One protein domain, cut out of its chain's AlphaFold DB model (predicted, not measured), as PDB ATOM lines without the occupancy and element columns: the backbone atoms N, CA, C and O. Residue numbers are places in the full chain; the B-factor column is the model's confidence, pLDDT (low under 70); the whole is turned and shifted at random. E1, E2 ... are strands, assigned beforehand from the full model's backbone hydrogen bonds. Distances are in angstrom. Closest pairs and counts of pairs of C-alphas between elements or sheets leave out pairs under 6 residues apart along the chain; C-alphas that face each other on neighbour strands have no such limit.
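This is residues 113 to 175 of the 177 residues of an uncharacterized protein of Gracilibacillus dipsosauri (UniProt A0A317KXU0). A long, narrow antiparallel sheet of three strands, E3, E4 and E5, makes the longest axis, and a small two-strand hairpin, E1 and E2, is set off from it near E3. The sheet is twisted, its C-alphas lying up to 4.2 A off the best plane through them, and its strand E4 bends at residue 151. The 63 printed residues hold no named helix and five strands, E1 to E5 in chain order, in the class all strand. The whole is loose, with a radius of gyration of the C-alphas of 14.0 A, and elongated, with spans of 43 by 27 by 20 A.

E1 is residues 113 to 115, with C-alpha 113 at (-37.774, -6.165, -44.198). E2 is residues 124 to 127. E3, residues 135 to 145, is 29.8 A long. E4, residues 148 to 161, is the longest strand at 36.9 A and bends by 75 degrees at residue 151. E5, residues 168 to 174, is 19.3 A long and ends with C-alpha 174 at (-26.992, -15.777, -36.500).

E1 and E2 form an antiparallel hairpin, with N 113 and O 126 at 2.9 A, within hydrogen-bond range. Residues 126 to 127 of E2 also pair, antiparallel, with residues 130 to 131. E2 and E3 are apart, but only just, at 8.4 A. E3, E4 and E5 make a meander, each strand the antiparallel neighbour of the one before, with E3 and E5 as edge strands. In the hairpin E3 and E4, N 139 and O 157 are 2.8 A apart, within hydrogen-bond range. In the hairpin E4 and E5, N 171 and O 158 are 2.9 A apart, also within that range. E1 and E5 are apart.

The C-alphas of Asn 148 and Lys 164 are the two farthest apart, at 43.7 A. The printed part has no cut and no long link; the link E3 to E4 is tight. The mean pLDDT of the printed part is 81.7, with residues 147 to 149, 151, 163 to 168 and 175 under 70.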
ATOM      1  N   THR A 113     -36.434  -6.321 -43.626       91.38
ATOM      2  CA  THR A 113     -37.774  -6.165 -44.198       91.38
ATOM      3  C   THR A 113     -37.839  -7.005 -45.463       91.38
ATOM      4  O   THR A 113     -36.994  -6.854 -46.349       91.38
ATOM      5  N   ILE A 114     -38.830  -7.892 -45.539       91.62
ATOM      6  CA  ILE A 114     -39.169  -8.642 -46.747       91.62
ATOM      7  C   ILE A 114     -40.592  -8.240 -47.113       91.62
ATOM      8  O   ILE A 114     -41.530  -8.532 -46.380       91.62
ATOM      9  N   GLU A 115     -40.729  -7.552 -48.235       93.44
ATOM     10  CA  GLU A 115     -42.013  -7.183 -48.819       93.44
ATOM     11  C   GLU A 115     -42.229  -8.028 -50.068       93.44
ATOM     12  O   GLU A 115     -41.337  -8.155 -50.912       93.44
ATOM     13  N   LEU A 116     -43.418  -8.604 -50.182       93.50
ATOM     14  CA  LEU A 116     -43.835  -9.385 -51.332       93.50
ATOM     15  C   LEU A 116     -45.193  -8.847 -51.773       93.50
ATOM     16  O   LEU A 116     -46.151  -8.924 -51.009       93.50
ATOM     17  N   ASP A 117     -45.245  -8.255 -52.964       90.38
ATOM     18  CA  ASP A 117     -46.471  -7.627 -53.472       90.38
ATOM     19  C   ASP A 117     -47.526  -8.697 -53.836       90.38
ATOM     20  O   ASP A 117     -48.706  -8.529 -53.550       90.38
ATOM     21  N   ASP A 118     -47.082  -9.808 -54.430       95.06
ATOM     22  CA  ASP A 118     -47.881 -10.984 -54.803       95.06
ATOM     23  C   ASP A 118     -46.990 -12.244 -54.796       95.06
ATOM     24  O   ASP A 118     -45.767 -12.118 -54.886       95.06
ATOM     25  N   ILE A 119     -47.564 -13.451 -54.698       92.50
ATOM     26  CA  ILE A 119     -46.804 -14.710 -54.592       92.50
ATOM     27  C   ILE A 119     -45.844 -14.953 -55.765       92.50
ATOM     28  O   ILE A 119     -44.775 -15.530 -55.562       92.50
ATOM     29  N   ASP A 120     -46.182 -14.459 -56.957       93.88
ATOM     30  CA  ASP A 120     -45.353 -14.594 -58.158       93.88
ATOM     31  C   ASP A 120     -44.338 -13.444 -58.317       93.88
ATOM     32  O   ASP A 120     -43.514 -13.435 -59.239       93.88
ATOM     33  N   SER A 121     -44.371 -12.449 -57.425       91.62
ATOM     34  CA  SER A 121     -43.485 -11.287 -57.486       91.62
ATOM     35  C   SER A 121     -42.079 -11.591 -56.973       91.62
ATOM     36  O   SER A 121     -41.854 -12.401 -56.076       91.62
ATOM     37  N   VAL A 122     -41.097 -10.845 -57.482       91.12
ATOM     38  CA  VAL A 122     -39.757 -10.829 -56.883       91.12
ATOM     39  C   VAL A 122     -39.824 -10.018 -55.582       91.12
ATOM     40  O   VAL A 122     -40.172  -8.835 -55.639       91.12
ATOM     41  N   PRO A 123     -39.462 -10.585 -54.416       94.12
ATOM     42  CA  PRO A 123     -39.573  -9.870 -53.150       94.12
ATOM     43  C   PRO A 123     -38.671  -8.633 -53.135       94.12
ATOM     44  O   PRO A 123     -37.564  -8.637 -53.680       94.12
ATOM     45  N   LYS A 124     -39.089  -7.571 -52.450       94.19
ATOM     46  CA  LYS A 124     -38.215  -6.461 -52.059       94.19
ATOM     47  C   LYS A 124     -37.621  -6.830 -50.704       94.19
ATOM     48  O   LYS A 124     -38.328  -7.216 -49.784       94.19
ATOM     49  N   VAL A 125     -36.298  -6.771 -50.602       91.94
ATOM     50  CA  VAL A 125     -35.579  -7.189 -49.392       91.94
ATOM     51  C   VAL A 125     -34.653  -6.067 -49.002       91.94
ATOM     52  O   VAL A 125     -33.817  -5.661 -49.814       91.94
ATOM     53  N   PHE A 126     -34.822  -5.601 -47.774       90.81
ATOM     54  CA  PHE A 126     -34.006  -4.578 -47.151       90.81
ATOM     55  C   PHE A 126     -33.316  -5.181 -45.933       90.81
ATOM     56  O   PHE A 126     -33.974  -5.776 -45.081       90.81
ATOM     57  N   TYR A 127     -31.999  -5.028 -45.838       87.69
ATOM     58  CA  TYR A 127     -31.221  -5.440 -44.673       87.69
ATOM     59  C   TYR A 127     -30.552  -4.209 -44.071       87.69
ATOM     60  O   TYR A 127     -29.847  -3.485 -44.771       87.69
ATOM     61  N   LYS A 128     -30.809  -3.934 -42.786       83.38
ATOM     62  CA  LYS A 128     -30.375  -2.701 -42.094       83.38
ATOM     63  C   LYS A 128     -30.757  -1.412 -42.843       83.38
ATOM     64  O   LYS A 128     -30.025  -0.427 -42.824       83.38
ATOM     65  N   GLY A 129     -31.911  -1.429 -43.510       80.00
ATOM     66  CA  GLY A 129     -32.418  -0.313 -44.310       80.00
ATOM     67  C   GLY A 129     -31.803  -0.167 -45.707       80.00
ATOM     68  O   GLY A 129     -32.207   0.737 -46.432       80.00
ATOM     69  N   GLU A 130     -30.873  -1.034 -46.116       81.31
ATOM     70  CA  GLU A 130     -30.318  -1.040 -47.474       81.31
ATOM     71  C   GLU A 130     -31.025  -2.074 -48.352       81.31
ATOM     72  O   GLU A 130     -31.183  -3.235 -47.965       81.31
ATOM     73  N   LYS A 131     -31.445  -1.667 -49.555       88.44
ATOM     74  CA  LYS A 131     -32.093  -2.560 -50.521       88.44
ATOM     75  C   LYS A 131     -31.068  -3.520 -51.125       88.44
ATOM     76  O   LYS A 131     -30.087  -3.092 -51.728       88.44
ATOM     77  N   ILE A 132     -31.326  -4.821 -51.019       88.19
ATOM     78  CA  ILE A 132     -30.480  -5.852 -51.628       88.19
ATOM     79  C   ILE A 132     -30.957  -6.118 -53.055       88.19
ATOM     80  O   ILE A 132     -32.051  -6.635 -53.257       88.19
ATOM     81  N   GLU A 133     -30.154  -5.793 -54.060       87.94
ATOM     82  CA  GLU A 133     -30.471  -6.070 -55.468       87.94
ATOM     83  C   GLU A 133     -29.919  -7.431 -55.925       87.94
ATOM     84  O   GLU A 133     -28.985  -7.963 -55.329       87.94
ATOM     85  N   LYS A 134     -30.472  -7.983 -57.019       88.31
ATOM     86  CA  LYS A 134     -29.980  -9.215 -57.681       88.31
ATOM     87  C   LYS A 134     -29.864 -10.428 -56.744       88.31
ATOM     88  O   LYS A 134     -28.855 -11.138 -56.740       88.31
ATOM     89  N   LYS A 135     -30.905 -10.637 -55.942       90.62
ATOM     90  CA  LYS A 135     -31.022 -11.758 -55.002       90.62
ATOM     91  C   LYS A 135     -31.111 -13.079 -55.761       90.62
ATOM     92  O   LYS A 135     -31.783 -13.157 -56.785       90.62
ATOM     93  N   VAL A 136     -30.449 -14.097 -55.234       89.38
ATOM     94  CA  VAL A 136     -30.498 -15.484 -55.717       89.38
ATOM     95  C   VAL A 136     -31.328 -16.325 -54.761       89.38
ATOM     96  O   VAL A 136     -32.213 -17.060 -55.182       89.38
ATOM     97  N   HIS A 137     -31.069 -16.168 -53.466       89.50
ATOM     98  CA  HIS A 137     -31.748 -16.900 -52.412       89.50
ATOM     99  C   HIS A 137     -31.907 -16.007 -51.180       89.50
ATOM    100  O   HIS A 137     -30.993 -15.266 -50.818       89.50
ATOM    101  N   VAL A 138     -33.077 -16.061 -50.547       89.19
ATOM    102  CA  VAL A 138     -33.397 -15.320 -49.323       89.19
ATOM    103  C   VAL A 138     -34.133 -16.269 -48.389       89.19
ATOM    104  O   VAL A 138     -35.171 -16.807 -48.765       89.19
ATOM    105  N   SER A 139     -33.611 -16.463 -47.182       91.19
ATOM    106  CA  SER A 139     -34.235 -17.250 -46.119       91.19
ATOM    107  C   SER A 139     -34.169 -16.522 -44.777       91.19
ATOM    108  O   SER A 139     -33.200 -15.825 -44.453       91.19
ATOM    109  N   PHE A 140     -35.248 -16.681 -44.014       91.25
ATOM    110  CA  PHE A 140     -35.369 -16.261 -42.628       91.25
ATOM    111  C   PHE A 140     -35.936 -17.431 -41.833       91.25
ATOM    112  O   PHE A 140     -37.046 -17.884 -42.110       91.25
ATOM    113  N   ASP A 141     -35.181 -17.883 -40.840       87.88
ATOM    114  CA  ASP A 141     -35.564 -18.983 -39.970       87.88
ATOM    115  C   ASP A 141     -35.616 -18.510 -38.516       87.88
ATOM    116  O   ASP A 141     -34.670 -17.899 -38.010       87.88
ATOM    117  N   TYR A 142     -36.695 -18.855 -37.813       84.38
ATOM    118  CA  TYR A 142     -36.752 -18.807 -36.354       84.38
ATOM    119  C   TYR A 142     -36.728 -20.234 -35.813       84.38
ATOM    120  O   TYR A 142     -37.633 -21.028 -36.071       84.38
ATOM    121  N   LYS A 143     -35.676 -20.576 -35.066       83.12
ATOM    122  CA  LYS A 143     -35.481 -21.919 -34.508       83.12
ATOM    123  C   LYS A 143     -35.715 -21.892 -33.007       83.12
ATOM    124  O   LYS A 143     -34.927 -21.297 -32.273       83.12
ATOM    125  N   THR A 144     -36.773 -22.558 -32.556       81.88
ATOM    126  CA  THR A 144     -37.098 -22.717 -31.132       81.88
ATOM    127  C   THR A 144     -36.148 -23.699 -30.450       81.88
ATOM    128  O   THR A 144     -35.778 -24.722 -31.029       81.88
ATOM    129  N   LYS A 145     -35.812 -23.447 -29.189       76.56
ATOM    130  CA  LYS A 145     -35.030 -24.323 -28.325       76.56
ATOM    131  C   LYS A 145     -35.978 -25.210 -27.520       76.56
ATOM    132  O   LYS A 145     -36.921 -24.723 -26.903       76.56
ATOM    133  N   THR A 146     -35.720 -26.521 -27.501       72.25
ATOM    134  CA  THR A 146     -36.406 -27.476 -26.597       72.25
ATOM    135  C   THR A 146     -37.945 -27.440 -26.657       72.25
ATOM    136  O   THR A 146     -38.613 -27.747 -25.679       72.25
ATOM    137  N   GLY A 147     -38.523 -27.072 -27.806       67.25
ATOM    138  CA  GLY A 147     -39.976 -27.006 -27.994       67.25
ATOM    139  C   GLY A 147     -40.672 -25.814 -27.323       67.25
ATOM    140  O   GLY A 147     -41.897 -25.751 -27.358       67.25
ATOM    141  N   ASN A 148     -39.930 -24.864 -26.741       67.88
ATOM    142  CA  ASN A 148     -40.501 -23.623 -26.223       67.88
ATOM    143  C   ASN A 148     -40.603 -22.584 -27.363       67.88
ATOM    144  O   ASN A 148     -39.566 -22.163 -27.880       67.88
ATOM    145  N   PRO A 149     -41.812 -22.136 -27.756       69.12
ATOM    146  CA  PRO A 149     -42.001 -21.208 -28.875       69.12
ATOM    147  C   PRO A 149     -41.454 -19.796 -28.625       69.12
ATOM    148  O   PRO A 149     -41.378 -19.007 -29.561       69.12
ATOM    149  N   PHE A 150     -41.077 -19.472 -27.385       70.50
ATOM    150  CA  PHE A 150     -40.566 -18.153 -26.997       70.50
ATOM    151  C   PHE A 150     -39.051 -18.125 -26.779       70.50
ATOM    152  O   PHE A 150     -38.460 -17.055 -26.636       70.50
ATOM    153  N   GLU A 151     -38.406 -19.290 -26.768       66.62
ATOM    154  CA  GLU A 151     -36.961 -19.409 -26.630       66.62
ATOM    155  C   GLU A 151     -36.399 -19.908 -27.949       66.62
ATOM    156  O   GLU A 151     -36.681 -21.025 -28.362       66.62
ATOM    157  N   GLY A 152     -35.606 -19.093 -28.636       72.75
ATOM    158  CA  GLY A 152     -35.103 -19.452 -29.954       72.75
ATOM    159  C   GLY A 152     -34.112 -18.449 -30.521       72.75
ATOM    160  O   GLY A 152     -33.809 -17.424 -29.908       72.75
ATOM    161  N   GLY A 153     -33.599 -18.765 -31.705       80.38
ATOM    162  CA  GLY A 153     -32.654 -17.938 -32.444       80.38
ATOM    163  C   GLY A 153     -33.176 -17.601 -33.834       80.38
ATOM    164  O   GLY A 153     -33.787 -18.441 -34.491       80.38
ATOM    165  N   ASN A 154     -32.901 -16.374 -34.275       85.69
ATOM    166  CA  ASN A 154     -33.124 -15.953 -35.655       85.69
ATOM    167  C   ASN A 154     -31.877 -16.255 -36.493       85.69
ATOM    168  O   ASN A 154     -30.751 -15.978 -36.060       85.69
ATOM    169  N   GLU A 155     -32.097 -16.761 -37.698       84.81
ATOM    170  CA  GLU A 155     -31.090 -16.972 -38.729       84.81
ATOM    171  C   GLU A 155     -31.556 -16.287 -40.016       84.81
ATOM    172  O   GLU A 155     -32.660 -16.521 -40.503       84.81
ATOM    173  N   ILE A 156     -30.727 -15.379 -40.535       90.25
ATOM    174  CA  ILE A 156     -30.973 -14.678 -41.800       90.25
ATOM    175  C   ILE A 156     -29.903 -15.116 -42.784       90.25
ATOM    176  O   ILE A 156     -28.709 -15.013 -42.481       90.25
ATOM    177  N   HIS A 157     -30.327 -15.527 -43.975       88.06
ATOM    178  CA  HIS A 157     -29.435 -15.904 -45.054       88.06
ATOM    179  C   HIS A 157     -29.876 -15.257 -46.370       88.06
ATOM    180  O   HIS A 157     -30.975 -15.483 -46.865       88.06
ATOM    181  N   ILE A 158     -29.010 -14.409 -46.932       88.19
ATOM    182  CA  ILE A 158     -29.268 -13.710 -48.196       88.19
ATOM    183  C   ILE A 158     -28.082 -13.926 -49.127       88.19
ATOM    184  O   ILE A 158     -26.962 -13.530 -48.806       88.19
ATOM    185  N   GLU A 159     -28.340 -14.506 -50.291       89.75
ATOM    186  CA  GLU A 159     -27.391 -14.659 -51.387       89.75
ATOM    187  C   GLU A 159     -27.745 -13.691 -52.520       89.75
ATOM    188  O   GLU A 159     -28.899 -13.622 -52.952       89.75
ATOM    189  N   HIS A 160     -26.763 -12.936 -53.014       86.62
ATOM    190  CA  HIS A 160     -26.966 -11.984 -54.105       86.62
ATOM    191  C   HIS A 160     -25.707 -11.781 -54.959       86.62
ATOM    192  O   HIS A 160     -24.582 -11.990 -54.501       86.62
ATOM    193  N   PHE A 161     -25.883 -11.349 -56.209       84.81
ATOM    194  CA  PHE A 161     -24.760 -11.065 -57.110       84.81
ATOM    195  C   PHE A 161     -24.144  -9.687 -56.859       84.81
ATOM    196  O   PHE A 161     -24.865  -8.695 -56.732       84.81
ATOM    197  N   THR A 162     -22.810  -9.594 -56.912       74.56
ATOM    198  CA  THR A 162     -22.099  -8.304 -56.788       74.56
ATOM    199  C   THR A 162     -21.487  -7.750 -58.066       74.56
ATOM    200  O   THR A 162     -21.036  -6.609 -58.065       74.56
ATOM    201  N   GLY A 163     -21.494  -8.491 -59.176       68.06
ATOM    202  CA  GLY A 163     -21.022  -7.945 -60.450       68.06
ATOM    203  C   GLY A 163     -20.678  -8.994 -61.497       68.06
ATOM    204  O   GLY A 163     -21.370  -9.078 -62.509       68.06
ATOM    205  N   LYS A 164     -19.621  -9.785 -61.274       59.19
ATOM    206  CA  LYS A 164     -19.177 -10.839 -62.202       59.19
ATOM    207  C   LYS A 164     -19.694 -12.201 -61.738       59.19
ATOM    208  O   LYS A 164     -19.962 -12.387 -60.561       59.19
ATOM    209  N   ARG A 165     -19.889 -13.155 -62.650       52.84
ATOM    210  CA  ARG A 165     -20.151 -14.556 -62.275       52.84
ATOM    211  C   ARG A 165     -18.807 -15.287 -62.116       52.84
ATOM    212  O   ARG A 165     -17.973 -15.111 -63.003       52.84
ATOM    213  N   PRO A 166     -18.608 -16.112 -61.070       55.50
ATOM    214  CA  PRO A 166     -19.526 -16.438 -59.978       55.50
ATOM    215  C   PRO A 166     -19.195 -15.652 -58.687       55.50
ATOM    216  O   PRO A 166     -18.801 -16.245 -57.692       55.50
ATOM    217  N   ASP A 167     -19.368 -14.326 -58.671       60.41
ATOM    218  CA  ASP A 167     -19.227 -13.525 -57.446       60.41
ATOM    219  C   ASP A 167     -20.598 -13.393 -56.766       60.41
ATOM    220  O   ASP A 167     -21.327 -12.406 -56.946       60.41
ATOM    221  N   THR A 168     -20.974 -14.430 -56.015       67.06
ATOM    222  CA  THR A 168     -22.085 -14.370 -55.062       67.06
ATOM    223  C   THR A 168     -21.564 -13.888 -53.710       67.06
ATOM    224  O   THR A 168     -20.519 -14.327 -53.226       67.06
ATOM    225  N   ARG A 169     -22.268 -12.935 -53.091       71.69
ATOM    226  CA  ARG A 169     -22.052 -12.556 -51.691       71.69
ATOM    227  C   ARG A 169     -23.169 -13.101 -50.833       71.69
ATOM    228  O   ARG A 169     -24.336 -13.105 -51.225       71.69
ATOM    229  N   THR A 170     -22.780 -13.502 -49.632       76.44
ATOM    230  CA  THR A 170     -23.682 -14.067 -48.645       76.44
ATOM    231  C   THR A 170     -23.695 -13.203 -47.396       76.44
ATOM    232  O   THR A 170     -22.658 -12.974 -46.774       76.44
ATOM    233  N   ILE A 171     -24.883 -12.766 -46.999       75.19
ATOM    234  CA  ILE A 171     -25.131 -12.174 -45.687       75.19
ATOM    235  C   ILE A 171     -25.656 -13.296 -44.796       75.19
ATOM    236  O   ILE A 171     -26.700 -13.874 -45.090       75.19
ATOM    237  N   LYS A 172     -24.920 -13.606 -43.721       78.75
ATOM    238  CA  LYS A 172     -25.366 -14.510 -42.653       78.75
ATOM    239  C   LYS A 172     -25.464 -13.740 -41.348       78.75
ATOM    240  O   LYS A 172     -24.503 -13.082 -40.946       78.75
ATOM    241  N   HIS A 173     -26.610 -13.830 -40.688       75.88
ATOM    242  CA  HIS A 173     -26.816 -13.264 -39.362       75.88
ATOM    243  C   HIS A 173     -27.392 -14.333 -38.446       75.88
ATOM    244  O   HIS A 173     -28.554 -14.700 -38.591       75.88
ATOM    245  N   ASN A 174     -26.583 -14.785 -37.485       73.56
ATOM    246  CA  ASN A 174     -26.992 -15.777 -36.500       73.56
ATOM    247  C   ASN A 174     -26.852 -15.157 -35.118       73.56
ATOM    248  O   ASN A 174     -25.755 -14.752 -34.720       73.56
ATOM    249  N   ASN A 175     -27.949 -15.116 -34.371       59.59
ATOM    250  CA  ASN A 175     -27.889 -14.732 -32.971       59.59
ATOM    251  C   ASN A 175     -27.485 -15.974 -32.159       59.59
ATOM    252  O   ASN A 175     -28.331 -16.801 -31.827       59.59
TER     253      ASN A 175